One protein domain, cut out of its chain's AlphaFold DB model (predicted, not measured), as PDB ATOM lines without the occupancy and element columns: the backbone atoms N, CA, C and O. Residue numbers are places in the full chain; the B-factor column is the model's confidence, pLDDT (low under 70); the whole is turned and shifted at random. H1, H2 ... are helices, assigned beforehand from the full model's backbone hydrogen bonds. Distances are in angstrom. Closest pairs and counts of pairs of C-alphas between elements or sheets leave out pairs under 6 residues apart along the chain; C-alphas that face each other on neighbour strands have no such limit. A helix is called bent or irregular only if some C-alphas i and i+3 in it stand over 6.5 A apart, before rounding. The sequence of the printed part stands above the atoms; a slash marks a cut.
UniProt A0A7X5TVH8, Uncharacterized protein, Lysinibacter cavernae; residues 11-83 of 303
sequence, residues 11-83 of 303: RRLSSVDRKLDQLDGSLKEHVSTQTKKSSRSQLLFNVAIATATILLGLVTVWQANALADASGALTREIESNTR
ATOM      1  N   ARG A  11      33.213 -26.002 -11.400       77.38
ATOM      2  CA  ARG A  11      33.841 -25.309 -12.541       77.38
ATOM      3  C   ARG A  11      34.375 -26.277 -13.596       77.38
ATOM      4  O   ARG A  11      34.262 -25.993 -14.788       77.38
ATOM      5  N   ARG A  12      34.927 -27.424 -13.183       75.75
ATOM      6  CA  ARG A  12      35.435 -28.447 -14.111       75.75
ATOM      7  C   ARG A  12      34.310 -29.101 -14.913       75.75
ATOM      8  O   ARG A  12      34.475 -29.256 -16.117       75.75
ATOM      9  N   LEU A  13      33.170 -29.388 -14.284       75.69
ATOM     10  CA  LEU A  13      31.999 -29.948 -14.970       75.69
ATOM     11  C   LEU A  13      31.415 -28.966 -15.999       75.69
ATOM     12  O   LEU A  13      31.272 -29.325 -17.161       75.69
ATOM     13  N   SER A  14      31.246 -27.688 -15.636       77.75
ATOM     14  CA  SER A  14      30.739 -26.671 -16.579       77.75
ATOM     15  C   SER A  14      31.643 -26.436 -17.804       77.75
ATOM     16  O   SER A  14      31.186 -26.002 -18.860       77.75
ATOM     17  N   SER A  15      32.945 -26.712 -17.668       83.31
ATOM     18  CA  SER A  15      33.912 -26.635 -18.769       83.31
ATOM     19  C   SER A  15      33.796 -27.829 -19.720       83.31
ATOM     20  O   SER A  15      33.999 -27.679 -20.923       83.31
ATOM     21  N   VAL A  16      33.447 -29.008 -19.194       80.31
ATOM     22  CA  VAL A  16      33.222 -30.218 -19.997       80.31
ATOM     23  C   VAL A  16      31.944 -30.074 -20.819       80.31
ATOM     24  O   VAL A  16      31.995 -30.303 -22.024       80.31
ATOM     25  N   ASP A  17      30.854 -29.586 -20.220       81.25
ATOM     26  CA  ASP A  17      29.579 -29.379 -20.924       81.25
ATOM     27  C   ASP A  17      29.734 -28.425 -22.117       81.25
ATOM     28  O   ASP A  17      29.348 -28.748 -23.237       81.25
ATOM     29  N   ARG A  18      30.439 -27.299 -21.932       85.75
ATOM     30  CA  ARG A  18      30.720 -26.361 -23.035       85.75
ATOM     31  C   ARG A  18      31.536 -26.980 -24.170       85.75
ATOM     32  O   ARG A  18      31.359 -26.594 -25.323       85.75
ATOM     33  N   LYS A  19      32.451 -27.904 -23.863       83.69
ATOM     34  CA  LYS A  19      33.234 -28.609 -24.889       83.69
ATOM     35  C   LYS A  19      32.389 -29.635 -25.638       83.69
ATOM     36  O   LYS A  19      32.596 -29.805 -26.836       83.69
ATOM     37  N   LEU A  20      31.444 -30.285 -24.959       81.06
ATOM     38  CA  LEU A  20      30.489 -31.197 -25.590       81.06
ATOM     39  C   LEU A  20      29.544 -30.444 -26.534       81.06
ATOM     40  O   LEU A  20      29.380 -30.871 -27.674       81.06
ATOM     41  N   ASP A  21      29.034 -29.281 -26.124       84.75
ATOM     42  CA  ASP A  21      28.190 -28.435 -26.982       84.75
ATOM     43  C   ASP A  21      28.943 -27.932 -28.228       84.75
ATOM     44  O   ASP A  21      28.401 -27.913 -29.336       84.75
ATOM     45  N   GLN A  22      30.221 -27.558 -28.078       85.81
ATOM     46  CA  GLN A  22      31.072 -27.160 -29.208       85.81
ATOM     47  C   GLN A  22      31.347 -28.320 -30.176       85.81
ATOM     48  O   GLN A  22      31.360 -28.114 -31.392       85.81
ATOM     49  N   LEU A  23      31.547 -29.534 -29.655       80.38
ATOM     50  CA  LEU A  23      31.719 -30.735 -30.471       80.38
ATOM     51  C   LEU A  23      30.438 -31.083 -31.238       80.38
ATOM     52  O   LEU A  23      30.529 -31.378 -32.428       80.38
ATOM     53  N   ASP A  24      29.262 -30.990 -30.610       84.62
ATOM     54  CA  ASP A  24      27.975 -31.249 -31.277       84.62
ATOM     55  C   ASP A  24      27.705 -30.244 -32.411       84.62
ATOM     56  O   ASP A  24      27.320 -30.628 -33.519       84.62
ATOM     57  N   GLY A  25      27.993 -28.958 -32.178       84.75
ATOM     58  CA  GLY A  25      27.899 -27.921 -33.209       84.75
ATOM     59  C   GLY A  25      28.819 -28.185 -34.406       84.75
ATOM     60  O   GLY A  25      28.370 -28.152 -35.554       84.75
ATOM     61  N   SER A  26      30.086 -28.519 -34.145       80.19
ATOM     62  CA  SER A  26      31.068 -28.810 -35.197       80.19
ATOM     63  C   SER A  26      30.722 -30.080 -35.984       80.19
ATOM     64  O   SER A  26      30.838 -30.098 -37.212       80.19
ATOM     65  N   LEU A  27      30.222 -31.121 -35.308       77.19
ATOM     66  CA  LEU A  27      29.810 -32.370 -35.948       77.19
ATOM     67  C   LEU A  27      28.632 -32.142 -36.906       77.19
ATOM     68  O   LEU A  27      28.646 -32.633 -38.037       77.19
ATOM     69  N   LYS A  28      27.633 -31.351 -36.491       78.62
ATOM     70  CA  LYS A  28      26.476 -30.994 -37.331       78.62
ATOM     71  C   LYS A  28      26.891 -30.226 -38.585       78.62
ATOM     72  O   LYS A  28      26.382 -30.510 -39.673       78.62
ATOM     73  N   GLU A  29      27.838 -29.299 -38.464       77.38
ATOM     74  CA  GLU A  29      28.343 -28.520 -39.599       77.38
ATOM     75  C   GLU A  29      29.157 -29.384 -40.584       77.38
ATOM     76  O   GLU A  29      28.993 -29.272 -41.806       77.38
ATOM     77  N   HIS A  30      29.957 -30.328 -40.076       73.31
ATOM     78  CA  HIS A  30      30.722 -31.267 -40.905       73.31
ATOM     79  C   HIS A  30      29.827 -32.271 -41.656       73.31
ATOM     80  O   HIS A  30      30.046 -32.559 -42.836       73.31
ATOM     81  N   VAL A  31      28.773 -32.777 -41.008       69.81
ATOM     82  CA  VAL A  31      27.813 -33.705 -41.636       69.81
ATOM     83  C   VAL A  31      26.958 -32.993 -42.695       69.81
ATOM     84  O   VAL A  31      26.693 -33.544 -43.770       69.81
ATOM     85  N   SER A  32      26.574 -31.740 -42.439       68.31
ATOM     86  CA  SER A  32      25.843 -30.885 -43.389       68.31
ATOM     87  C   SER A  32      26.647 -30.596 -44.665       68.31
ATOM     88  O   SER A  32      26.108 -30.608 -45.774       68.31
ATOM     89  N   THR A  33      27.959 -30.387 -44.545       65.12
ATOM     90  CA  THR A  33      28.816 -30.060 -45.696       65.12
ATOM     91  C   THR A  33      29.198 -31.283 -46.537       65.12
ATOM     92  O   THR A  33      29.285 -31.169 -47.762       65.12
ATOM     93  N   GLN A  34      29.336 -32.477 -45.944       57.91
ATOM     94  CA  GLN A  34      29.660 -33.701 -46.698       57.91
ATOM     95  C   GLN A  34      28.483 -34.335 -47.456       57.91
ATOM     96  O   GLN A  34      28.689 -35.008 -48.471       57.91
ATOM     97  N   THR A  35      27.242 -34.106 -47.026       54.81
ATOM     98  CA  THR A  35      26.050 -34.716 -47.647       54.81
ATOM     99  C   THR A  35      25.743 -34.193 -49.057       54.81
ATOM    100  O   THR A  35      24.963 -34.814 -49.776       54.81
ATOM    101  N   LYS A  36      26.398 -33.119 -49.525       58.75
ATOM    102  CA  LYS A  36      26.172 -32.558 -50.872       58.75
ATOM    103  C   LYS A  36      26.934 -33.235 -52.023       58.75
ATOM    104  O   LYS A  36      26.622 -32.932 -53.172       58.75
ATOM    105  N   LYS A  37      27.907 -34.126 -51.775       56.22
ATOM    106  CA  LYS A  37      28.714 -34.752 -52.859       56.22
ATOM    107  C   LYS A  37      29.109 -36.222 -52.661       56.22
ATOM    108  O   LYS A  37      29.791 -36.781 -53.515       56.22
ATOM    109  N   SER A  38      28.700 -36.852 -51.567       56.22
ATOM    110  CA  SER A  38      29.151 -38.195 -51.198       56.22
ATOM    111  C   SER A  38      28.190 -39.282 -51.701       56.22
ATOM    112  O   SER A  38      26.975 -39.184 -51.525       56.22
ATOM    113  N   SER A  39      28.722 -40.332 -52.334       80.25
ATOM    114  CA  SER A  39      27.943 -41.532 -52.654       80.25
ATOM    115  C   SER A  39      27.479 -42.210 -51.356       80.25
ATOM    116  O   SER A  39      28.189 -42.194 -50.353       80.25
ATOM    117  N   ARG A  40      26.293 -42.839 -51.350       80.25
ATOM    118  CA  ARG A  40      25.728 -43.532 -50.167       80.25
ATOM    119  C   ARG A  40      26.734 -44.437 -49.433       80.25
ATOM    120  O   ARG A  40      26.659 -44.563 -48.216       80.25
ATOM    121  N   SER A  41      27.672 -45.049 -50.156       73.69
ATOM    122  CA  SER A  41      28.730 -45.896 -49.600       73.69
ATOM    123  C   SER A  41      29.768 -45.125 -48.773       73.69
ATOM    124  O   SER A  41      30.185 -45.615 -47.728       73.69
ATOM    125  N   GLN A  42      30.144 -43.911 -49.175       79.81
ATOM    126  CA  GLN A  42      31.035 -43.048 -48.389       79.81
ATOM    127  C   GLN A  42      30.349 -42.520 -47.121       79.81
ATOM    128  O   GLN A  42      30.980 -42.466 -46.068       79.81
ATOM    129  N   LEU A  43      29.050 -42.205 -47.190       82.38
ATOM    130  CA  LEU A  43      28.275 -41.812 -46.009       82.38
ATOM    131  C   LEU A  43      28.263 -42.934 -44.955       82.38
ATOM    132  O   LEU A  43      28.541 -42.686 -43.785       82.38
ATOM    133  N   LEU A  44      27.994 -44.176 -45.374       82.00
ATOM    134  CA  LEU A  44      27.986 -45.337 -44.476       82.00
ATOM    135  C   LEU A  44      29.368 -45.607 -43.865       82.00
ATOM    136  O   LEU A  44      29.460 -45.911 -42.678       82.00
ATOM    137  N   PHE A  45      30.438 -45.446 -44.648       83.00
ATOM    138  CA  PHE A  45      31.807 -45.597 -44.158       83.00
ATOM    139  C   PHE A  45      32.160 -44.544 -43.095       83.00
ATOM    140  O   PHE A  45      32.688 -44.884 -42.036       83.00
ATOM    141  N   ASN A  46      31.788 -43.281 -43.320       83.69
ATOM    142  CA  ASN A  46      32.052 -42.202 -42.365       83.69
ATOM    143  C   ASN A  46      31.241 -42.368 -41.070       83.69
ATOM    144  O   ASN A  46      31.770 -42.134 -39.983       83.69
ATOM    145  N   VAL A  47      29.994 -42.840 -41.162       87.12
ATOM    146  CA  VAL A  47      29.172 -43.167 -39.983       87.12
ATOM    147  C   VAL A  47      29.782 -44.325 -39.185       87.12
ATOM    148  O   VAL A  47      29.824 -44.263 -37.954       87.12
ATOM    149  N   ALA A  48      30.308 -45.354 -39.854       85.12
ATOM    150  CA  ALA A  48      30.968 -46.474 -39.184       85.12
ATOM    151  C   ALA A  48      32.228 -46.030 -38.417       85.12
ATOM    152  O   ALA A  48      32.396 -46.399 -37.255       85.12
ATOM    153  N   ILE A  49      33.070 -45.180 -39.020       86.88
ATOM    154  CA  ILE A  49      34.270 -44.634 -38.363       86.88
ATOM    155  C   ILE A  49      33.896 -43.760 -37.161       86.88
ATOM    156  O   ILE A  49      34.477 -43.914 -36.085       86.88
ATOM    157  N   ALA A  50      32.912 -42.870 -37.315       87.06
ATOM    158  CA  ALA A  50      32.449 -42.018 -36.222       87.06
ATOM    159  C   ALA A  50      31.939 -42.853 -35.035       87.06
ATOM    160  O   ALA A  50      32.326 -42.614 -33.892       87.06
ATOM    161  N   THR A  51      31.147 -43.893 -35.311       88.50
ATOM    162  CA  THR A  51      30.616 -44.801 -34.283       88.50
ATOM    163  C   THR A  51      31.736 -45.559 -33.566       88.50
ATOM    164  O   THR A  51      31.756 -45.610 -32.338       88.50
ATOM    165  N   ALA A  52      32.711 -46.092 -34.310       86.69
ATOM    166  CA  ALA A  52      33.867 -46.776 -33.730       86.69
ATOM    167  C   ALA A  52      34.700 -45.844 -32.830       86.69
ATOM    168  O   ALA A  52      35.149 -46.250 -31.760       86.69
ATOM    169  N   THR A  53      34.855 -44.581 -33.232       87.19
ATOM    170  CA  THR A  53      35.627 -43.579 -32.482       87.19
ATOM    171  C   THR A  53      34.941 -43.224 -31.161       87.19
ATOM    172  O   THR A  53      35.596 -43.157 -30.121       87.19
ATOM    173  N   ILE A  54      33.613 -43.065 -31.174       88.81
ATOM    174  CA  ILE A  54      32.813 -42.811 -29.967       88.81
ATOM    175  C   ILE A  54      32.907 -43.991 -28.992       88.81
ATOM    176  O   ILE A  54      33.132 -43.783 -27.798       88.81
ATOM    177  N   LEU A  55      32.791 -45.228 -29.486       88.44
ATOM    178  CA  LEU A  55      32.918 -46.426 -28.650       88.44
ATOM    179  C   LEU A  55      34.305 -46.528 -28.000       88.44
ATOM    180  O   LEU A  55      34.398 -46.831 -26.812       88.44
ATOM    181  N   LEU A  56      35.374 -46.205 -28.735       87.00
ATOM    182  CA  LEU A  56      36.735 -46.183 -28.190       87.00
ATOM    183  C   LEU A  56      36.895 -45.125 -27.077       87.00
ATOM    184  O   LEU A  56      37.521 -45.377 -26.044       87.00
ATOM    185  N   GLY A  57      36.281 -43.950 -27.255       86.19
ATOM    186  CA  GLY A  57      36.246 -42.893 -26.241       86.19
ATOM    187  C   GLY A  57      35.515 -43.322 -24.963       86.19
ATOM    188  O   GLY A  57      35.992 -43.079 -23.859       86.19
ATOM    189  N   LEU A  58      34.393 -44.033 -25.087       85.38
ATOM    190  CA  LEU A  58      33.643 -44.528 -23.927       85.38
ATOM    191  C   LEU A  58      34.421 -45.589 -23.134       85.38
ATOM    192  O   LEU A  58      34.421 -45.551 -21.904       85.38
ATOM    193  N   VAL A  59      35.129 -46.496 -23.817       86.56
ATOM    194  CA  VAL A  59      35.964 -47.517 -23.158       86.56
ATOM    195  C   VAL A  59      37.107 -46.880 -22.370       86.56
ATOM    196  O   VAL A  59      37.368 -47.281 -21.237       86.56
ATOM    197  N   THR A  60      37.763 -45.861 -22.926       82.12
ATOM    198  CA  THR A  60      38.872 -45.172 -22.239       82.12
ATOM    199  C   THR A  60      38.400 -44.397 -21.006       82.12
ATOM    200  O   THR A  60      39.053 -44.458 -19.965       82.12
ATOM    201  N   VAL A  61      37.234 -43.741 -21.065       83.81
ATOM    202  CA  VAL A  61      36.621 -43.090 -19.891       83.81
ATOM    203  C   VAL A  61      36.249 -44.112 -18.813       83.81
ATOM    204  O   VAL A  61      36.514 -43.883 -17.633       83.81
ATOM    205  N   TRP A  62      35.681 -45.258 -19.198       88.81
ATOM    206  CA  TRP A  62      35.350 -46.325 -18.251       88.81
ATOM    207  C   TRP A  62      36.599 -46.888 -17.556       88.81
ATOM    208  O   TRP A  62      36.616 -47.004 -16.331       88.81
ATOM    209  N   GLN A  63      37.673 -47.154 -18.307       83.69
ATOM    210  CA  GLN A  63      38.952 -47.611 -17.745       83.69
ATOM    211  C   GLN A  63      39.576 -46.580 -16.796       83.69
ATOM    212  O   GLN A  63      40.087 -46.952 -15.741       83.69
ATOM    213  N   ALA A  64      39.507 -45.287 -17.134       74.81
ATOM    214  CA  ALA A  64      40.025 -44.219 -16.282       74.81
ATOM    215  C   ALA A  64      39.277 -44.130 -14.940       74.81
ATOM    216  O   ALA A  64      39.911 -43.975 -13.895       74.81
ATOM    217  N   ASN A  65      37.949 -44.283 -14.952       80.31
ATOM    218  CA  ASN A  65      37.148 -44.304 -13.727       80.31
ATOM    219  C   ASN A  65      37.430 -45.554 -12.881       80.31
ATOM    220  O   ASN A  65      37.628 -45.436 -11.676       80.31
ATOM    221  N   ALA A  66      37.548 -46.730 -13.508       78.94
ATOM    222  CA  ALA A  66      37.897 -47.965 -12.803       78.94
ATOM    223  C   ALA A  66      39.278 -47.878 -12.118       78.94
ATOM    224  O   ALA A  66      39.439 -48.335 -10.985       78.94
ATOM    225  N   LEU A  67      40.266 -47.244 -12.766       76.81
ATOM    226  CA  LEU A  67      41.577 -46.989 -12.157       76.81
ATOM    227  C   LEU A  67      41.497 -46.012 -10.974       76.81
ATOM    228  O   LEU A  67      42.198 -46.195  -9.977       76.81
ATOM    229  N   ALA A  68      40.666 -44.972 -11.078       71.06
ATOM    230  CA  ALA A  68      40.480 -43.999 -10.005       71.06
ATOM    231  C   ALA A  68      39.842 -44.642  -8.760       71.06
ATOM    232  O   ALA A  68      40.301 -44.391  -7.643       71.06
ATOM    233  N   ASP A  69      38.856 -45.519  -8.951       77.25
ATOM    234  CA  ASP A  69      38.202 -46.251  -7.863       77.25
ATOM    235  C   ASP A  69      39.159 -47.245  -7.187       77.25
ATOM    236  O   ASP A  69      39.229 -47.301  -5.955       77.25
ATOM    237  N   ALA A  70      39.968 -47.968  -7.972       68.94
ATOM    238  CA  ALA A  70      40.989 -48.876  -7.446       68.94
ATOM    239  C   ALA A  70      42.067 -48.137  -6.631       68.94
ATOM    240  O   ALA A  70      42.457 -48.590  -5.555       68.94
ATOM    241  N   SER A  71      42.503 -46.962  -7.093       65.75
ATOM    242  CA  SER A  71      43.453 -46.104  -6.368       65.75
ATOM    243  C   SER A  71      42.872 -45.577  -5.047       65.75
ATOM    244  O   SER A  71      43.548 -45.563  -4.013       65.75
ATOM    245  N   GLY A  72      41.586 -45.207  -5.043       67.69
ATOM    246  CA  GLY A  72      40.877 -44.790  -3.834       67.69
ATOM    247  C   GLY A  72      40.744 -45.907  -2.794       67.69
ATOM    248  O   GLY A  72      40.868 -45.640  -1.598       67.69
ATOM    249  N   ALA A  73      40.528 -47.149  -3.234       63.75
ATOM    250  CA  ALA A  73      40.490 -48.321  -2.362       63.75
ATOM    251  C   ALA A  73      41.871 -48.630  -1.757       63.75
ATOM    252  O   ALA A  73      41.980 -48.757  -0.537       63.75
ATOM    253  N   LEU A  74      42.925 -48.633  -2.581       53.91
ATOM    254  CA  LEU A  74      44.302 -48.880  -2.138       53.91
ATOM    255  C   LEU A  74      44.770 -47.843  -1.104       53.91
ATOM    256  O   LEU A  74      45.401 -48.182  -0.108       53.91
ATOM    257  N   THR A  75      44.415 -46.571  -1.302       54.59
ATOM    258  CA  THR A  75      44.770 -45.493  -0.365       54.59
ATOM    259  C   THR A  75      44.124 -45.699   1.009       54.59
ATOM    260  O   THR A  75      44.779 -45.496   2.029       54.59
ATOM    261  N   ARG A  76      42.862 -46.155   1.062       58.09
ATOM    262  CA  ARG A  76      42.176 -46.449   2.334       58.09
ATOM    263  C   ARG A  76      42.765 -47.661   3.047       58.09
ATOM    264  O   ARG A  76      42.852 -47.647   4.268       58.09
ATOM    265  N   GLU A  77      43.167 -48.681   2.295       52.84
ATOM    266  CA  GLU A  77      43.793 -49.886   2.845       52.84
ATOM    267  C   GLU A  77      45.182 -49.583   3.430       52.84
ATOM    268  O   GLU A  77      45.519 -50.034   4.529       52.84
ATOM    269  N   ILE A  78      45.958 -48.728   2.755       53.22
ATOM    270  CA  ILE A  78      47.226 -48.216   3.280       53.22
ATOM    271  C   ILE A  78      46.978 -47.372   4.536       53.22
ATOM    272  O   ILE A  78      47.651 -47.593   5.537       53.22
ATOM    273  N   GLU A  79      45.998 -46.463   4.553       49.34
ATOM    274  CA  GLU A  79      45.671 -45.660   5.746       49.34
ATOM    275  C   GLU A  79      45.194 -46.503   6.945       49.34
ATOM    276  O   GLU A  79      45.458 -46.128   8.089       49.34
ATOM    277  N   SER A  80      44.529 -47.644   6.717       48.75
ATOM    278  CA  SER A  80      44.160 -48.574   7.796       48.75
ATOM    279  C   SER A  80      45.338 -49.407   8.303       48.75
ATOM    280  O   SER A  80      45.381 -49.711   9.492       48.75
ATOM    281  N   ASN A  81      46.309 -49.722   7.440       46.56
ATOM    282  CA  ASN A  81      47.479 -50.541   7.785       46.56
ATOM    283  C   ASN A  81      48.722 -49.728   8.195       46.56
ATOM    284  O   ASN A  81      49.707 -50.305   8.644       46.56
ATOM    285  N   THR A  82      48.698 -48.397   8.064       42.28
ATOM    286  CA  THR A  82      49.829 -47.501   8.393       42.28
ATOM    287  C   THR A  82      49.518 -46.493   9.496       42.28
ATOM    288  O   THR A  82      50.175 -45.459   9.588       42.28
ATOM    289  N   ARG A  83      48.564 -46.781  10.391       35.69
ATOM    290  CA  ARG A  83      48.570 -46.154  11.720       35.69
ATOM    291  C   ARG A  83      49.440 -47.001  12.650       35.69
ATOM    292  O   ARG A  83      48.894 -47.886  13.301       35.69
TER     293      ARG A  83
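Overview. This is residues 11 to 83 of the 303 residues of an uncharacterized protein of Lysinibacter cavernae (UniProt A0A7X5TVH8). Two straight helices form an open U with unequal arms: H1 is the shorter arm, and after a tight turn the chain folds back into the much longer H2, which makes the longest axis. The arms come near each other only beside the turn, and a gap lies between them along the rest of H1. The printed part has 73 residues, with two named helices in the order H1, H2 and no named strand; the class is all helix. It is extended, with a radius of gyration of the C-alphas of 20.2 A, and its C-alphas span 68 by 28 by 7 A.

Along the chain. Find C-alpha 11 at (33.841, -25.309, -12.541); from there H1, residues 11 to 34, runs 35.4 A to C-alpha 34 at (29.660, -33.701, -46.698), with z falling. After five residues, H2, residues 40 to 81, begins at (25.728, -43.532, -50.167) and runs 62.3 A to C-alpha 81 at (47.479, -50.541, 7.785), with z rising.

Arrangement. Look first at H1 and H2 beside their tight link: they are near each other, with 6 pairs of C-alphas within 10 A, and their closest C-alphas are 8.3 A apart. Residues 11 to 30 of H1 stand free, as do residues 36 to 41 and residues 48 to 83, of which 48 to 81 belong to H2. In H1 and H2 every O i to N i+4 pair is within hydrogen-bond range, and neither helix is bent.

Size, cuts and confidence. The two C-alphas farthest apart, those of Lys 37 and Arg 83, are 68.5 A apart. The printed part has no cut, and its one link between helices is tight. In the B-factor column you will find a mean pLDDT of 74.4 over the printed part of this model; residues 31 to 38 and 70 to 83 are under 70.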